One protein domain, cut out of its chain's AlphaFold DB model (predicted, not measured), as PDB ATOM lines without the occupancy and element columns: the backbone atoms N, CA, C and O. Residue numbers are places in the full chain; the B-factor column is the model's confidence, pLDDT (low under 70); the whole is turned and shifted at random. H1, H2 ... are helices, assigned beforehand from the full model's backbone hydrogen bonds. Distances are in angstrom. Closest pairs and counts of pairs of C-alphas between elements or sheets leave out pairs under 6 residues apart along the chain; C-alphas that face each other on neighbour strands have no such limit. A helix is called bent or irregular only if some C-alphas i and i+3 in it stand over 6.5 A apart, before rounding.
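Overview. This is residues 40 to 89 and 114 to 179 of the 928 residues of an uncharacterized protein of Acidiferrimicrobium australe (UniProt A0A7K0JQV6). Four helices, H1, H2, H5 and H6, make an elongated up-and-down bundle, each running against the one before it in the chain. Beyond one end of it lie two short helices: H4, which packs on the last residues of H2, and H3, which touches no helix and is the farthest from the mean of the C-alphas; little H7 follows the last bundle helix at that same end. The printed part has 116 residues with seven named helices, H1 to H7 in order, and no named strand, and its class is all helix. It is compact, with a radius of gyration of the C-alphas of 15.3 A, and spans 50 by 27 by 20 A.

Along the chain. H1, residues 40 to 51, begins with C-alpha 40 at (-47.403, -28.710, -36.647) and is 17.4 A long. H2, residues 55 to 74, is 27.9 A long and ends with C-alpha 74 at (-42.141, -43.625, -47.596). H3 is residues 82 to 89, 10.6 A, and H4 is residues 114 to 122, 12.0 A. H5, residues 124 to 144, is the longest at 29.7 A; it has a kink of 31 degrees near residue 138 and is only just irregular, with C-alphas 139 and 142 6.53 A apart. H6, residues 152 to 170, is 27.3 A long. H7, residues 174 to 177, is 4.9 A long and ends with C-alpha 177 at (-44.884, -29.872, -41.301).

Arrangement. H1 and H2 form a helical hairpin at a shallow tilt of 32 degrees, opposite ways, with Leu 46 and Gly 58 as closest C-alphas, 5.1 A apart. H2, the hub, touches H5 at a shallow tilt of 31 degrees, opposite ways, closest at the C-alphas of Tyr 59 and Leu 140, 5.7 A. H5 and H6 form the second helical hairpin, at 32 degrees, with the C-alphas of Cys 129 and Arg 168 closest at 5.7 A. H6 touches H1 at a shallow tilt of 14 degrees, opposite ways; the closest C-alphas, of Ala 43 and Ser 166, are 4.9 A apart. H1 and H5 are apart, while H2 and H6 are near each other. With residues 72 to 74 alone, H2 touches H4 at a steep tilt of 48 degrees, the C-alphas of Leu 73 and Gln 121 being closest at 4.6 A. H2 and H7 only just touch, with 3 pairs of C-alphas within 8 A, through residues 68 to 72 of H2 alone; the closest are Ala 72 and Val 176, 6.4 A. H3 and H4 are close but not clearly touching, the C-alphas of Arg 82 and Asp 114 being closest at 6.5 A. Every O i to N i+4 pair is within hydrogen-bond range in H1, H2, H3 and H6, against 4 of 5 in H4 and 15 of 17 in H5; H7 is too short for such a pair.

Size, cuts and confidence. The C-alphas farthest apart, of Ala 89 and Pro 152, are 52.3 A apart. Residues 90 to 113 are not printed, and C-alphas 89 and 114 are 14.4 A apart across this cut. Of the links printed whole, none is long. Mean pLDDT of the printed part is 85.8, with residues 75 to 89 and 114 to 121 under 70.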
ATOM      1  N   GLY A  40     -47.719 -29.805 -37.565       92.62
ATOM      2  CA  GLY A  40     -47.403 -28.710 -36.647       92.62
ATOM      3  C   GLY A  40     -48.500 -28.527 -35.600       92.62
ATOM      4  O   GLY A  40     -48.220 -28.581 -34.404       92.62
ATOM      5  N   SER A  41     -49.749 -28.394 -36.049       92.62
ATOM      6  CA  SER A  41     -50.906 -28.260 -35.159       92.62
ATOM      7  C   SER A  41     -51.118 -29.506 -34.295       92.62
ATOM      8  O   SER A  41     -51.357 -29.387 -33.096       92.62
ATOM      9  N   ALA A  42     -50.978 -30.707 -34.865       94.88
ATOM     10  CA  ALA A  42     -51.120 -31.954 -34.113       94.88
ATOM     11  C   ALA A  42     -50.055 -32.097 -33.013       94.88
ATOM     12  O   ALA A  42     -50.380 -32.535 -31.913       94.88
ATOM     13  N   ALA A  43     -48.803 -31.709 -33.282       95.19
ATOM     14  CA  ALA A  43     -47.720 -31.779 -32.303       95.19
ATOM     15  C   ALA A  43     -47.873 -30.742 -31.175       95.19
ATOM     16  O   ALA A  43     -47.593 -31.063 -30.023       95.19
ATOM     17  N   ALA A  44     -48.366 -29.539 -31.485       91.25
ATOM     18  CA  ALA A  44     -48.663 -28.525 -30.473       91.25
ATOM     19  C   ALA A  44     -49.813 -28.958 -29.544       91.25
ATOM     20  O   ALA A  44     -49.721 -28.826 -28.327       91.25
ATOM     21  N   LEU A  45     -50.882 -29.530 -30.111       95.06
ATOM     22  CA  LEU A  45     -52.002 -30.060 -29.329       95.06
ATOM     23  C   LEU A  45     -51.582 -31.263 -28.475       95.06
ATOM     24  O   LEU A  45     -51.987 -31.356 -27.320       95.06
ATOM     25  N   LEU A  46     -50.747 -32.147 -29.027       95.00
ATOM     26  CA  LEU A  46     -50.205 -33.322 -28.342       95.00
ATOM     27  C   LEU A  46     -49.483 -32.947 -27.043       95.00
ATOM     28  O   LEU A  46     -49.745 -33.553 -26.009       95.00
ATOM     29  N   GLU A  47     -48.608 -31.941 -27.096       94.25
ATOM     30  CA  GLU A  47     -47.869 -31.456 -25.928       94.25
ATOM     31  C   GLU A  47     -48.814 -31.014 -24.802       94.25
ATOM     32  O   GLU A  47     -48.682 -31.480 -23.670       94.25
ATOM     33  N   GLY A  48     -49.826 -30.204 -25.129       93.12
ATOM     34  CA  GLY A  48     -50.828 -29.762 -24.156       93.12
ATOM     35  C   GLY A  48     -51.672 -30.910 -23.590       93.12
ATOM     36  O   GLY A  48     -51.933 -30.939 -22.391       93.12
ATOM     37  N   ARG A  49     -52.063 -31.898 -24.413       93.69
ATOM     38  CA  ARG A  49     -52.838 -33.064 -23.939       93.69
ATOM     39  C   ARG A  49     -52.056 -33.909 -22.935       93.69
ATOM     40  O   ARG A  49     -52.617 -34.318 -21.926       93.69
ATOM     41  N   CYS A  50     -50.766 -34.143 -23.181       92.50
ATOM     42  CA  CYS A  50     -49.922 -34.874 -22.236       92.50
ATOM     43  C   CYS A  50     -49.761 -34.115 -20.908       92.50
ATOM     44  O   CYS A  50     -49.822 -34.742 -19.854       92.50
ATOM     45  N   GLN A  51     -49.624 -32.784 -20.943       91.50
ATOM     46  CA  GLN A  51     -49.542 -31.949 -19.734       91.50
ATOM     47  C   GLN A  51     -50.832 -31.975 -18.903       91.50
ATOM     48  O   GLN A  51     -50.773 -31.953 -17.677       91.50
ATOM     49  N   GLU A  52     -51.986 -32.045 -19.568       91.19
ATOM     50  CA  GLU A  52     -53.305 -32.166 -18.931       91.19
ATOM     51  C   GLU A  52     -53.617 -33.601 -18.463       91.19
ATOM     52  O   GLU A  52     -54.617 -33.824 -17.790       91.19
ATOM     53  N   GLY A  53     -52.774 -34.588 -18.791       90.94
ATOM     54  CA  GLY A  53     -53.021 -35.995 -18.467       90.94
ATOM     55  C   GLY A  53     -54.096 -36.666 -19.333       90.94
ATOM     56  O   GLY A  53     -54.561 -37.755 -18.993       90.94
ATOM     57  N   ASP A  54     -54.477 -36.067 -20.468       92.50
ATOM     58  CA  ASP A  54     -55.377 -36.675 -21.457       92.50
ATOM     59  C   ASP A  54     -54.591 -37.654 -22.346       92.50
ATOM     60  O   ASP A  54     -54.171 -37.361 -23.473       92.50
ATOM     61  N   TRP A  55     -54.346 -38.844 -21.796       94.25
ATOM     62  CA  TRP A  55     -53.531 -39.877 -22.436       94.25
ATOM     63  C   TRP A  55     -54.156 -40.434 -23.716       94.25
ATOM     64  O   TRP A  55     -53.421 -40.843 -24.618       94.25
ATOM     65  N   LEU A  56     -55.490 -40.440 -23.821       94.75
ATOM     66  CA  LEU A  56     -56.185 -40.920 -25.014       94.75
ATOM     67  C   LEU A  56     -55.950 -39.966 -26.186       94.75
ATOM     68  O   LEU A  56     -55.479 -40.408 -27.236       94.75
ATOM     69  N   ASP A  57     -56.211 -38.670 -26.021       95.81
ATOM     70  CA  ASP A  57     -55.977 -37.719 -27.112       95.81
ATOM     71  C   ASP A  57     -54.487 -37.565 -27.418       95.81
ATOM     72  O   ASP A  57     -54.110 -37.480 -28.592       95.81
ATOM     73  N   GLY A  58     -53.624 -37.614 -26.395       96.00
ATOM     74  CA  GLY A  58     -52.179 -37.690 -26.596       96.00
ATOM     75  C   GLY A  58     -51.789 -38.896 -27.464       96.00
ATOM     76  O   GLY A  58     -51.031 -38.777 -28.431       96.00
ATOM     77  N   TYR A  59     -52.377 -40.066 -27.204       97.31
ATOM     78  CA  TYR A  59     -52.142 -41.260 -28.010       97.31
ATOM     79  C   TYR A  59     -52.626 -41.088 -29.458       97.31
ATOM     80  O   TYR A  59     -51.866 -41.358 -30.396       97.31
ATOM     81  N   LEU A  60     -53.852 -40.596 -29.661       96.88
ATOM     82  CA  LEU A  60     -54.438 -40.399 -30.992       96.88
ATOM     83  C   LEU A  60     -53.620 -39.405 -31.837       96.88
ATOM     84  O   LEU A  60     -53.318 -39.681 -33.006       96.88
ATOM     85  N   LEU A  61     -53.203 -38.281 -31.248       97.00
ATOM     86  CA  LEU A  61     -52.383 -37.267 -31.919       97.00
ATOM     87  C   LEU A  61     -50.973 -37.791 -32.228       97.00
ATOM     88  O   LEU A  61     -50.473 -37.587 -33.339       97.00
ATOM     89  N   SER A  62     -50.355 -38.540 -31.305       96.88
ATOM     90  CA  SER A  62     -49.041 -39.160 -31.541       96.88
ATOM     91  C   SER A  62     -49.078 -40.183 -32.688       96.88
ATOM     92  O   SER A  62     -48.161 -40.233 -33.512       96.88
ATOM     93  N   CYS A  63     -50.164 -40.953 -32.823       96.12
ATOM     94  CA  CYS A  63     -50.354 -41.874 -33.945       96.12
ATOM     95  C   CYS A  63     -50.539 -41.135 -35.279       96.12
ATOM     96  O   CYS A  63     -49.960 -41.549 -36.289       96.12
ATOM     97  N   GLY A  64     -51.261 -40.009 -35.285       94.44
ATOM     98  CA  GLY A  64     -51.378 -39.137 -36.460       94.44
ATOM     99  C   GLY A  64     -50.029 -38.553 -36.889       94.44
ATOM    100  O   GLY A  64     -49.659 -38.613 -38.066       94.44
ATOM    101  N   ALA A  65     -49.228 -38.084 -35.928       95.25
ATOM    102  CA  ALA A  65     -47.868 -37.616 -36.182       95.25
ATOM    103  C   ALA A  65     -46.974 -38.734 -36.753       95.25
ATOM    104  O   ALA A  65     -46.277 -38.527 -37.753       95.25
ATOM    105  N   ALA A  66     -47.038 -39.946 -36.185       93.06
ATOM    106  CA  ALA A  66     -46.305 -41.111 -36.684       93.06
ATOM    107  C   ALA A  66     -46.694 -41.463 -38.127       93.06
ATOM    108  O   ALA A  66     -45.828 -41.764 -38.958       93.06
ATOM    109  N   GLN A  67     -47.990 -41.385 -38.443       91.38
ATOM    110  CA  GLN A  67     -48.507 -41.618 -39.784       91.38
ATOM    111  C   GLN A  67     -47.918 -40.625 -40.795       91.38
ATOM    112  O   GLN A  67     -47.438 -41.059 -41.849       91.38
ATOM    113  N   ILE A  68     -47.909 -39.325 -40.481       90.12
ATOM    114  CA  ILE A  68     -47.359 -38.282 -41.361       90.12
ATOM    115  C   ILE A  68     -45.856 -38.482 -41.580       90.12
ATOM    116  O   ILE A  68     -45.379 -38.518 -42.719       90.12
ATOM    117  N   LEU A  69     -45.099 -38.645 -40.493       90.56
ATOM    118  CA  LEU A  69     -43.644 -38.806 -40.540       90.56
ATOM    119  C   LEU A  69     -43.250 -40.064 -41.318       90.56
ATOM    120  O   LEU A  69     -42.329 -40.048 -42.139       90.56
ATOM    121  N   GLY A  70     -43.981 -41.154 -41.107       85.75
ATOM    122  CA  GLY A  70     -43.748 -42.388 -41.831       85.75
ATOM    123  C   GLY A  70     -44.097 -42.295 -43.322       85.75
ATOM    124  O   GLY A  70     -43.412 -42.915 -44.135       85.75
ATOM    125  N   ASP A  71     -45.066 -41.470 -43.724       82.38
ATOM    126  CA  ASP A  71     -45.302 -41.191 -45.148       82.38
ATOM    127  C   ASP A  71     -44.230 -40.324 -45.772       82.38
ATOM    128  O   ASP A  71     -43.839 -40.569 -46.915       82.38
ATOM    129  N   ALA A  72     -43.730 -39.332 -45.039       82.06
ATOM    130  CA  ALA A  72     -42.624 -38.507 -45.505       82.06
ATOM    131  C   ALA A  72     -41.399 -39.379 -45.829       82.06
ATOM    132  O   ALA A  72     -40.762 -39.199 -46.873       82.06
ATOM    133  N   LEU A  73     -41.130 -40.384 -44.986       80.06
ATOM    134  CA  LEU A  73     -40.087 -41.389 -45.204       80.06
ATOM    135  C   LEU A  73     -40.460 -42.421 -46.284       80.06
ATOM    136  O   LEU A  73     -39.586 -42.916 -46.987       80.06
ATOM    137  N   ALA A  74     -41.733 -42.745 -46.494       74.44
ATOM    138  CA  ALA A  74     -42.141 -43.625 -47.596       74.44
ATOM    139  C   ALA A  74     -42.119 -42.925 -48.975       74.44
ATOM    140  O   ALA A  74     -42.184 -43.595 -50.010       74.44
ATOM    141  N   GLY A  75     -41.998 -41.593 -49.009       67.44
ATOM    142  CA  GLY A  75     -42.106 -40.791 -50.232       67.44
ATOM    143  C   GLY A  75     -43.552 -40.449 -50.622       67.44
ATOM    144  O   GLY A  75     -43.871 -40.282 -51.802       67.44
ATOM    145  N   GLY A  76     -44.447 -40.423 -49.633       60.88
ATOM    146  CA  GLY A  76     -45.879 -40.158 -49.776       60.88
ATOM    147  C   GLY A  76     -46.301 -38.707 -49.528       60.88
ATOM    148  O   GLY A  76     -47.465 -38.392 -49.750       60.88
ATOM    149  N   VAL A  77     -45.390 -37.832 -49.089       58.12
ATOM    150  CA  VAL A  77     -45.688 -36.419 -48.797       58.12
ATOM    151  C   VAL A  77     -45.244 -35.515 -49.952       58.12
ATOM    152  O   VAL A  77     -44.088 -35.564 -50.370       58.12
ATOM    153  N   GLY A  78     -46.167 -34.676 -50.440       49.84
ATOM    154  CA  GLY A  78     -45.944 -33.663 -51.482       49.84
ATOM    155  C   GLY A  78     -46.751 -33.888 -52.779       49.84
ATOM    156  O   GLY A  78     -47.266 -34.987 -53.007       49.84
ATOM    157  N   PRO A  79     -46.871 -32.865 -53.652       43.84
ATOM    158  CA  PRO A  79     -47.597 -32.977 -54.919       43.84
ATOM    159  C   PRO A  79     -46.965 -34.044 -55.825       43.84
ATOM    160  O   PRO A  79     -45.790 -33.948 -56.174       43.84
ATOM    161  N   GLY A  80     -47.739 -35.061 -56.219       52.19
ATOM    162  CA  GLY A  80     -47.254 -36.119 -57.115       52.19
ATOM    163  C   GLY A  80     -46.290 -37.114 -56.457       52.19
ATOM    164  O   GLY A  80     -45.342 -37.561 -57.102       52.19
ATOM    165  N   GLY A  81     -46.513 -37.460 -55.183       57.78
ATOM    166  CA  GLY A  81     -45.719 -38.460 -54.461       57.78
ATOM    167  C   GLY A  81     -45.611 -39.812 -55.187       57.78
ATOM    168  O   GLY A  81     -46.442 -40.172 -56.027       57.78
ATOM    169  N   ARG A  82     -44.587 -40.603 -54.834       59.59
ATOM    170  CA  ARG A  82     -44.255 -41.892 -55.480       59.59
ATOM    171  C   ARG A  82     -45.457 -42.852 -55.556       59.59
ATOM    172  O   ARG A  82     -45.589 -43.581 -56.538       59.59
ATOM    173  N   ALA A  83     -46.343 -42.827 -54.552       58.78
ATOM    174  CA  ALA A  83     -47.593 -43.604 -54.512       58.78
ATOM    175  C   ALA A  83     -48.476 -43.351 -55.725       58.78
ATOM    176  O   ALA A  83     -49.000 -44.280 -56.328       58.78
ATOM    177  N   TRP A  84     -48.666 -42.077 -56.045       61.78
ATOM    178  CA  TRP A  84     -49.649 -41.641 -57.017       61.78
ATOM    179  C   TRP A  84     -49.212 -42.016 -58.432       61.78
ATOM    180  O   TRP A  84     -49.989 -42.604 -59.183       61.78
ATOM    181  N   TRP A  85     -47.930 -41.818 -58.753       61.69
ATOM    182  CA  TRP A  85     -47.361 -42.279 -60.022       61.69
ATOM    183  C   TRP A  85     -47.348 -43.805 -60.152       61.69
ATOM    184  O   TRP A  85     -47.615 -44.329 -61.231       61.69
ATOM    185  N   ARG A  86     -47.084 -44.538 -59.061       61.03
ATOM    186  CA  ARG A  86     -47.172 -46.008 -59.062       61.03
ATOM    187  C   ARG A  86     -48.607 -46.504 -59.210       61.03
ATOM    188  O   ARG A  86     -48.832 -47.448 -59.959       61.03
ATOM    189  N   LYS A  87     -49.576 -45.864 -58.549       59.97
ATOM    190  CA  LYS A  87     -51.008 -46.166 -58.692       59.97
ATOM    191  C   LYS A  87     -51.444 -45.974 -60.145       59.97
ATOM    192  O   LYS A  87     -51.983 -46.905 -60.728       59.97
ATOM    193  N   LEU A  88     -51.081 -44.845 -60.757       61.28
ATOM    194  CA  LEU A  88     -51.267 -44.588 -62.191       61.28
ATOM    195  C   LEU A  88     -50.622 -45.664 -63.081       61.28
ATOM    196  O   LEU A  88     -51.213 -46.071 -64.076       61.28
ATOM    197  N   ALA A  89     -49.426 -46.143 -62.735       60.00
ATOM    198  CA  ALA A  89     -48.746 -47.184 -63.507       60.00
ATOM    199  C   ALA A  89     -49.439 -48.559 -63.414       60.00
ATOM    200  O   ALA A  89     -49.453 -49.299 -64.399       60.00
ATOM    201  N   ASP A 114     -38.985 -39.946 -57.225       63.53
ATOM    202  CA  ASP A 114     -37.914 -40.732 -56.618       63.53
ATOM    203  C   ASP A 114     -36.768 -39.855 -56.116       63.53
ATOM    204  O   ASP A 114     -36.275 -40.074 -55.011       63.53
ATOM    205  N   ARG A 115     -36.370 -38.827 -56.876       65.25
ATOM    206  CA  ARG A 115     -35.335 -37.871 -56.447       65.25
ATOM    207  C   ARG A 115     -35.791 -36.994 -55.281       65.25
ATOM    208  O   ARG A 115     -34.994 -36.733 -54.381       65.25
ATOM    209  N   VAL A 116     -37.050 -36.553 -55.280       63.09
ATOM    210  CA  VAL A 116     -37.636 -35.767 -54.178       63.09
ATOM    211  C   VAL A 116     -37.801 -36.637 -52.926       63.09
ATOM    212  O   VAL A 116     -37.352 -36.254 -51.848       63.09
ATOM    213  N   CYS A 117     -38.334 -37.849 -53.084       63.81
ATOM    214  CA  CYS A 117     -38.525 -38.825 -52.013       63.81
ATOM    215  C   CYS A 117     -37.192 -39.299 -51.426       63.81
ATOM    216  O   CYS A 117     -37.095 -39.481 -50.220       63.81
ATOM    217  N   ALA A 118     -36.141 -39.457 -52.236       64.94
ATOM    218  CA  ALA A 118     -34.817 -39.835 -51.743       64.94
ATOM    219  C   ALA A 118     -34.209 -38.773 -50.810       64.94
ATOM    220  O   ALA A 118     -33.426 -39.120 -49.923       64.94
ATOM    221  N   ARG A 119     -34.560 -37.487 -50.982       68.19
ATOM    222  CA  ARG A 119     -34.126 -36.412 -50.074       68.19
ATOM    223  C   ARG A 119     -34.839 -36.508 -48.727       68.19
ATOM    224  O   ARG A 119     -34.159 -36.541 -47.708       68.19
ATOM    225  N   THR A 120     -36.168 -36.639 -48.713       67.12
ATOM    226  CA  THR A 120     -36.938 -36.785 -47.461       67.12
ATOM    227  C   THR A 120     -36.627 -38.100 -46.746       67.12
ATOM    228  O   THR A 120     -36.461 -38.117 -45.531       67.12
ATOM    229  N   GLN A 121     -36.427 -39.191 -47.490       68.44
ATOM    230  CA  GLN A 121     -35.989 -40.489 -46.966       68.44
ATOM    231  C   GLN A 121     -34.662 -40.434 -46.225       68.44
ATOM    232  O   GLN A 121     -34.449 -41.225 -45.310       68.44
ATOM    233  N   ARG A 122     -33.768 -39.526 -46.625       72.56
ATOM    234  CA  ARG A 122     -32.443 -39.340 -46.024       72.56
ATOM    235  C   ARG A 122     -32.416 -38.237 -44.972       72.56
ATOM    236  O   ARG A 122     -31.417 -38.132 -44.264       72.56
ATOM    237  N   ASP A 123     -33.526 -37.540 -44.751       82.75
ATOM    238  CA  ASP A 123     -33.629 -36.493 -43.738       82.75
ATOM    239  C   ASP A 123     -33.523 -37.080 -42.320       82.75
ATOM    240  O   ASP A 123     -34.346 -37.884 -41.875       82.75
ATOM    241  N   ALA A 124     -32.448 -36.720 -41.618       87.25
ATOM    242  CA  ALA A 124     -32.192 -37.199 -40.264       87.25
ATOM    243  C   ALA A 124     -33.115 -36.544 -39.224       87.25
ATOM    244  O   ALA A 124     -33.356 -37.138 -38.175       87.25
ATOM    245  N   GLY A 125     -33.636 -35.345 -39.500       91.31
ATOM    246  CA  GLY A 125     -34.619 -34.668 -38.660       91.31
ATOM    247  C   GLY A 125     -35.948 -35.413 -38.644       91.31
ATOM    248  O   GLY A 125     -36.452 -35.710 -37.564       91.31
ATOM    249  N   VAL A 126     -36.454 -35.806 -39.819       90.06
ATOM    250  CA  VAL A 126     -37.697 -36.596 -39.934       90.06
ATOM    251  C   VAL A 126     -37.566 -37.940 -39.211       90.06
ATOM    252  O   VAL A 126     -38.473 -38.321 -38.474       90.06
ATOM    253  N   ARG A 127     -36.428 -38.641 -39.357       89.25
ATOM    254  CA  ARG A 127     -36.178 -39.904 -38.634       89.25
ATOM    255  C   ARG A 127     -36.159 -39.716 -37.119       89.25
ATOM    256  O   ARG A 127     -36.914 -40.390 -36.439       89.25
ATOM    257  N   ARG A 128     -35.378 -38.756 -36.609       92.56
ATOM    258  CA  ARG A 128     -35.323 -38.478 -35.162       92.56
ATOM    259  C   ARG A 128     -36.681 -38.074 -34.593       92.56
ATOM    260  O   ARG A 128     -37.016 -38.479 -33.493       92.56
ATOM    261  N   CYS A 129     -37.464 -37.293 -35.339       95.12
ATOM    262  CA  CYS A 129     -38.818 -36.937 -34.925       95.12
ATOM    263  C   CYS A 129     -39.732 -38.168 -34.875       95.12
ATOM    264  O   CYS A 129     -40.490 -38.319 -33.927       95.12
ATOM    265  N   ARG A 130     -39.648 -39.065 -35.867       92.25
ATOM    266  CA  ARG A 130     -40.404 -40.326 -35.870       92.25
ATOM    267  C   ARG A 130     -40.020 -41.207 -34.684       92.25
ATOM    268  O   ARG A 130     -40.906 -41.805 -34.090       92.25
ATOM    269  N   ASP A 131     -38.731 -41.298 -34.377       92.69
ATOM    270  CA  ASP A 131     -38.232 -42.125 -33.279       92.69
ATOM    271  C   ASP A 131     -38.748 -41.585 -31.930       92.69
ATOM    272  O   ASP A 131     -39.364 -42.341 -31.190       92.69
ATOM    273  N   ALA A 132     -38.688 -40.265 -31.698       95.62
ATOM    274  CA  ALA A 132     -39.291 -39.631 -30.515       95.62
ATOM    275  C   ALA A 132     -40.812 -39.879 -30.405       95.62
ATOM    276  O   ALA A 132     -41.331 -40.165 -29.329       95.62
ATOM    277  N   VAL A 133     -41.544 -39.833 -31.528       96.25
ATOM    278  CA  VAL A 133     -42.975 -40.188 -31.551       96.25
ATOM    279  C   VAL A 133     -43.198 -41.674 -31.231       96.25
ATOM    280  O   VAL A 133     -44.192 -42.021 -30.596       96.25
ATOM    281  N   ALA A 134     -42.315 -42.567 -31.682       93.94
ATOM    282  CA  ALA A 134     -42.414 -43.993 -31.385       93.94
ATOM    283  C   ALA A 134     -42.178 -44.278 -29.894       93.94
ATOM    284  O   ALA A 134     -42.922 -45.073 -29.319       93.94
ATOM    285  N   ASP A 135     -41.219 -43.587 -29.277       95.25
ATOM    286  CA  ASP A 135     -40.948 -43.670 -27.840       95.25
ATOM    287  C   ASP A 135     -42.143 -43.152 -27.029       95.25
ATOM    288  O   ASP A 135     -42.619 -43.835 -26.121       95.25
ATOM    289  N   LEU A 136     -42.729 -42.017 -27.428       96.50
ATOM    290  CA  LEU A 136     -43.948 -41.497 -26.804       96.50
ATOM    291  C   LEU A 136     -45.118 -42.487 -26.912       96.50
ATOM    292  O   LEU A 136     -45.786 -42.782 -25.921       96.50
ATOM    293  N   ARG A 137     -45.348 -43.070 -28.098       95.62
ATOM    294  CA  ARG A 137     -46.389 -44.097 -28.302       95.62
ATOM    295  C   ARG A 137     -46.167 -45.324 -27.418       95.62
ATOM    296  O   ARG A 137     -47.146 -45.940 -27.008       95.62
ATOM    297  N   ALA A 138     -44.919 -45.687 -27.124       93.38
ATOM    298  CA  ALA A 138     -44.609 -46.813 -26.249       93.38
ATOM    299  C   ALA A 138     -45.000 -46.556 -24.783       93.38
ATOM    300  O   ALA A 138     -45.339 -47.516 -24.094       93.38
ATOM    301  N   VAL A 139     -45.002 -45.292 -24.338       94.19
ATOM    302  CA  VAL A 139     -45.478 -44.882 -23.005       94.19
ATOM    303  C   VAL A 139     -47.005 -44.771 -22.961       94.19
ATOM    304  O   VAL A 139     -47.627 -45.211 -22.001       94.19
ATOM    305  N   LEU A 140     -47.627 -44.231 -24.016       96.31
ATOM    306  CA  LEU A 140     -49.073 -43.968 -24.036       96.31
ATOM    307  C   LEU A 140     -49.928 -45.210 -24.345       96.31
ATOM    308  O   LEU A 140     -50.999 -45.385 -23.767       96.31
ATOM    309  N   ALA A 141     -49.474 -46.091 -25.244       96.88
ATOM    310  CA  ALA A 141     -50.261 -47.251 -25.677       96.88
ATOM    311  C   ALA A 141     -50.657 -48.217 -24.538       96.88
ATOM    312  O   ALA A 141     -51.797 -48.674 -24.556       96.88
ATOM    313  N   PRO A 142     -49.794 -48.537 -23.548       95.62
ATOM    314  CA  PRO A 142     -50.176 -49.384 -22.415       95.62
ATOM    315  C   PRO A 142     -51.339 -48.829 -21.591       95.62
ATOM    316  O   PRO A 142     -52.199 -49.605 -21.184       95.62
ATOM    317  N   VAL A 143     -51.379 -47.510 -21.383       94.69
ATOM    318  CA  VAL A 143     -52.446 -46.824 -20.635       94.69
ATOM    319  C   VAL A 143     -53.762 -46.921 -21.406       94.69
ATOM    320  O   VAL A 143     -54.780 -47.337 -20.864       94.69
ATOM    321  N   VAL A 144     -53.727 -46.621 -22.708       95.69
ATOM    322  CA  VAL A 144     -54.914 -46.682 -23.580       95.69
ATOM    323  C   VAL A 144     -55.409 -48.117 -23.794       95.69
ATOM    324  O   VAL A 144     -56.600 -48.330 -23.980       95.69
ATOM    325  N   ALA A 145     -54.528 -49.116 -23.721       94.12
ATOM    326  CA  ALA A 145     -54.883 -50.535 -23.783       94.12
ATOM    327  C   ALA A 145     -55.448 -51.096 -22.455       94.12
ATOM    328  O   ALA A 145     -55.474 -52.310 -22.271       94.12
ATOM    329  N   GLY A 146     -55.874 -50.242 -21.518       88.94
ATOM    330  CA  GLY A 146     -56.472 -50.656 -20.242       88.94
ATOM    331  C   GLY A 146     -55.463 -50.965 -19.130       88.94
ATOM    332  O   GLY A 146     -55.830 -51.563 -18.118       88.94
ATOM    333  N   GLY A 147     -54.195 -50.577 -19.302       87.69
ATOM    334  CA  GLY A 147     -53.199 -50.599 -18.232       87.69
ATOM    335  C   GLY A 147     -53.463 -49.529 -17.160       87.69
ATOM    336  O   GLY A 147     -54.306 -48.650 -17.349       87.69
ATOM    337  N   PRO A 148     -52.747 -49.577 -16.021       86.44
ATOM    338  CA  PRO A 148     -52.867 -48.545 -14.997       86.44
ATOM    339  C   PRO A 148     -52.460 -47.173 -15.548       86.44
ATOM    340  O   PRO A 148     -51.650 -47.074 -16.473       86.44
ATOM    341  N   ALA A 149     -53.009 -46.113 -14.950       82.25
ATOM    342  CA  ALA A 149     -52.570 -44.752 -15.232       82.25
ATOM    343  C   ALA A 149     -51.051 -44.622 -14.996       82.25
ATOM    344  O   ALA A 149     -50.531 -45.247 -14.063       82.25
ATOM    345  N   PRO A 150     -50.346 -43.825 -15.817       86.50
ATOM    346  CA  PRO A 150     -48.905 -43.695 -15.705       86.50
ATOM    347  C   PRO A 150     -48.546 -43.093 -14.347       86.50
ATOM    348  O   PRO A 150     -49.174 -42.134 -13.884       86.50
ATOM    349  N   GLY A 151     -47.525 -43.653 -13.700       89.25
ATOM    350  CA  GLY A 151     -46.996 -43.077 -12.465       89.25
ATOM    351  C   GLY A 151     -46.379 -41.690 -12.713       89.25
ATOM    352  O   GLY A 151     -46.101 -41.339 -13.860       89.25
ATOM    353  N   PRO A 152     -46.068 -40.899 -11.666       90.81
ATOM    354  CA  PRO A 152     -45.529 -39.542 -11.831       90.81
ATOM    355  C   PRO A 152     -44.283 -39.451 -12.729       90.81
ATOM    356  O   PRO A 152     -44.124 -38.493 -13.477       90.81
ATOM    357  N   VAL A 153     -43.413 -40.468 -12.687       91.12
ATOM    358  CA  VAL A 153     -42.195 -40.542 -13.513       91.12
ATOM    359  C   VAL A 153     -42.521 -40.807 -14.986       91.12
ATOM    360  O   VAL A 153     -41.944 -40.177 -15.866       91.12
ATOM    361  N   GLU A 154     -43.452 -41.719 -15.263       90.12
ATOM    362  CA  GLU A 154     -43.872 -42.061 -16.628       90.12
ATOM    363  C   GLU A 154     -44.665 -40.916 -17.262       90.12
ATOM    364  O   GLU A 154     -44.462 -40.604 -18.433       90.12
ATOM    365  N   ALA A 155     -45.509 -40.244 -16.472       92.19
ATOM    366  CA  ALA A 155     -46.228 -39.046 -16.885       92.19
ATOM    367  C   ALA A 155     -45.257 -37.907 -17.246       92.19
ATOM    368  O   ALA A 155     -45.386 -37.310 -18.313       92.19
ATOM    369  N   ALA A 156     -44.237 -37.654 -16.414       93.56
ATOM    370  CA  ALA A 156     -43.196 -36.671 -16.718       93.56
ATOM    371  C   ALA A 156     -42.419 -37.031 -17.998       93.56
ATOM    372  O   ALA A 156     -42.244 -36.181 -18.869       93.56
ATOM    373  N   ALA A 157     -42.040 -38.303 -18.165       94.00
ATOM    374  CA  ALA A 157     -41.366 -38.772 -19.373       94.00
ATOM    375  C   ALA A 157     -42.234 -38.609 -20.635       94.00
ATOM    376  O   ALA A 157     -41.722 -38.225 -21.687       94.00
ATOM    377  N   ALA A 158     -43.544 -38.863 -20.545       94.44
ATOM    378  CA  ALA A 158     -44.475 -38.627 -21.647       94.44
ATOM    379  C   ALA A 158     -44.547 -37.138 -22.020       94.44
ATOM    380  O   ALA A 158     -44.502 -36.807 -23.206       94.44
ATOM    381  N   CYS A 159     -44.604 -36.240 -21.032       96.12
ATOM    382  CA  CYS A 159     -44.576 -34.793 -21.256       96.12
ATOM    383  C   CYS A 159     -43.270 -34.332 -21.921       96.12
ATOM    384  O   CYS A 159     -43.323 -33.589 -22.903       96.12
ATOM    385  N   ASP A 160     -42.116 -34.810 -21.449       96.62
ATOM    386  CA  ASP A 160     -40.805 -34.476 -22.022       96.62
ATOM    387  C   ASP A 160     -40.691 -34.945 -23.480       96.62
ATOM    388  O   ASP A 160     -40.265 -34.192 -24.361       96.62
ATOM    389  N   LEU A 161     -41.137 -36.173 -23.766       96.94
ATOM    390  CA  LEU A 161     -41.177 -36.717 -25.124       96.94
ATOM    391  C   LEU A 161     -42.149 -35.940 -26.023       96.94
ATOM    392  O   LEU A 161     -41.836 -35.683 -27.188       96.94
ATOM    393  N   ALA A 162     -43.313 -35.532 -25.514       96.88
ATOM    394  CA  ALA A 162     -44.273 -34.729 -26.270       96.88
ATOM    395  C   ALA A 162     -43.705 -33.341 -26.622       96.88
ATOM    396  O   ALA A 162     -43.790 -32.921 -27.782       96.88
ATOM    397  N   ALA A 163     -43.041 -32.679 -25.671       96.94
ATOM    398  CA  ALA A 163     -42.328 -31.422 -25.906       96.94
ATOM    399  C   ALA A 163     -41.180 -31.596 -26.918       96.94
ATOM    400  O   ALA A 163     -40.978 -30.760 -27.807       96.94
ATOM    401  N   GLU A 164     -40.454 -32.716 -26.859       96.75
ATOM    402  CA  GLU A 164     -39.428 -33.050 -27.847       96.75
ATOM    403  C   GLU A 164     -40.022 -33.219 -29.256       96.75
ATOM    404  O   GLU A 164     -39.475 -32.683 -30.229       96.75
ATOM    405  N   VAL A 165     -41.146 -33.928 -29.389       96.50
ATOM    406  CA  VAL A 165     -41.865 -34.094 -30.663       96.50
ATOM    407  C   VAL A 165     -42.305 -32.739 -31.218       96.50
ATOM    408  O   VAL A 165     -42.038 -32.444 -32.388       96.50
ATOM    409  N   SER A 166     -42.908 -31.896 -30.380       95.81
ATOM    410  CA  SER A 166     -43.304 -30.522 -30.707       95.81
ATOM    411  C   SER A 166     -42.114 -29.709 -31.238       95.81
ATOM    412  O   SER A 166     -42.107 -29.278 -32.400       95.81
ATOM    413  N   ALA A 167     -41.019 -29.640 -30.476       96.00
ATOM    414  CA  ALA A 167     -39.809 -28.908 -30.851       96.00
ATOM    415  C   ALA A 167     -39.140 -29.436 -32.135       96.00
ATOM    416  O   ALA A 167     -38.630 -28.656 -32.953       96.00
ATOM    417  N   ARG A 168     -39.115 -30.760 -32.340       95.75
ATOM    418  CA  ARG A 168     -38.548 -31.379 -33.550       95.75
ATOM    419  C   ARG A 168     -39.416 -31.118 -34.773       95.75
ATOM    420  O   ARG A 168     -38.864 -30.768 -35.819       95.75
ATOM    421  N   SER A 169     -40.736 -31.257 -34.647       94.25
ATOM    422  CA  SER A 169     -41.693 -31.072 -35.744       94.25
ATOM    423  C   SER A 169     -41.652 -29.650 -36.315       94.25
ATOM    424  O   SER A 169     -41.647 -29.472 -37.538       94.25
ATOM    425  N   ALA A 170     -41.487 -28.640 -35.452       93.31
ATOM    426  CA  ALA A 170     -41.372 -27.236 -35.842       93.31
ATOM    427  C   ALA A 170     -40.192 -26.976 -36.801       93.31
ATOM    428  O   ALA A 170     -40.283 -26.125 -37.691       93.31
ATOM    429  N   ARG A 171     -39.104 -27.749 -36.667       93.06
ATOM    430  CA  ARG A 171     -37.865 -27.624 -37.460       93.06
ATOM    431  C   ARG A 171     -37.865 -28.457 -38.747       93.06
ATOM    432  O   ARG A 171     -36.886 -28.412 -39.492       93.06
ATOM    433  N   LEU A 172     -38.917 -29.234 -39.010       92.00
ATOM    434  CA  LEU A 172     -39.003 -30.065 -40.211       92.00
ATOM    435  C   LEU A 172     -39.267 -29.227 -41.473       92.00
ATOM    436  O   LEU A 172     -39.789 -28.110 -41.388       92.00
ATOM    437  N   PRO A 173     -38.953 -29.766 -42.668       88.06
ATOM    438  CA  PRO A 173     -39.303 -29.122 -43.929       88.06
ATOM    439  C   PRO A 173     -40.798 -28.796 -44.002       88.06
ATOM    440  O   PRO A 173     -41.631 -29.619 -43.617       88.06
ATOM    441  N   ALA A 174     -41.142 -27.634 -44.569       86.12
ATOM    442  CA  ALA A 174     -42.525 -27.154 -44.642       86.12
ATOM    443  C   ALA A 174     -43.484 -28.200 -45.230       86.12
ATOM    444  O   ALA A 174     -44.538 -28.432 -44.660       86.12
ATOM    445  N   ALA A 175     -43.075 -28.911 -46.288       81.56
ATOM    446  CA  ALA A 175     -43.885 -29.959 -46.911       81.56
ATOM    447  C   ALA A 175     -44.286 -31.094 -45.947       81.56
ATOM    448  O   ALA A 175     -45.360 -31.660 -46.110       81.56
ATOM    449  N   VAL A 176     -43.440 -31.430 -44.964       88.19
ATOM    450  CA  VAL A 176     -43.737 -32.433 -43.926       88.19
ATOM    451  C   VAL A 176     -44.543 -31.809 -42.793       88.19
ATOM    452  O   VAL A 176     -45.502 -32.413 -42.327       88.19
ATOM    453  N   ARG A 177     -44.191 -30.586 -42.380       90.62
ATOM    454  CA  ARG A 177     -44.884 -29.872 -41.301       90.62
ATOM    455  C   ARG A 177     -46.344 -29.564 -41.637       90.62
ATOM    456  O   ARG A 177     -47.180 -29.656 -40.755       90.62
ATOM    457  N   THR A 178     -46.648 -29.239 -42.893       88.62
ATOM    458  CA  THR A 178     -48.012 -28.951 -43.371       88.62
ATOM    459  C   THR A 178     -48.723 -30.184 -43.933       88.62
ATOM    460  O   THR A 178     -49.813 -30.067 -44.494       88.62
ATOM    461  N   ALA A 179     -48.095 -31.362 -43.879       88.44
ATOM    462  CA  ALA A 179     -48.751 -32.593 -44.291       88.44
ATOM    463  C   ALA A 179     -49.870 -32.922 -43.303       88.44
ATOM    464  O   ALA A 179     -49.708 -32.751 -42.097       88.44
TER     465      ALA A 179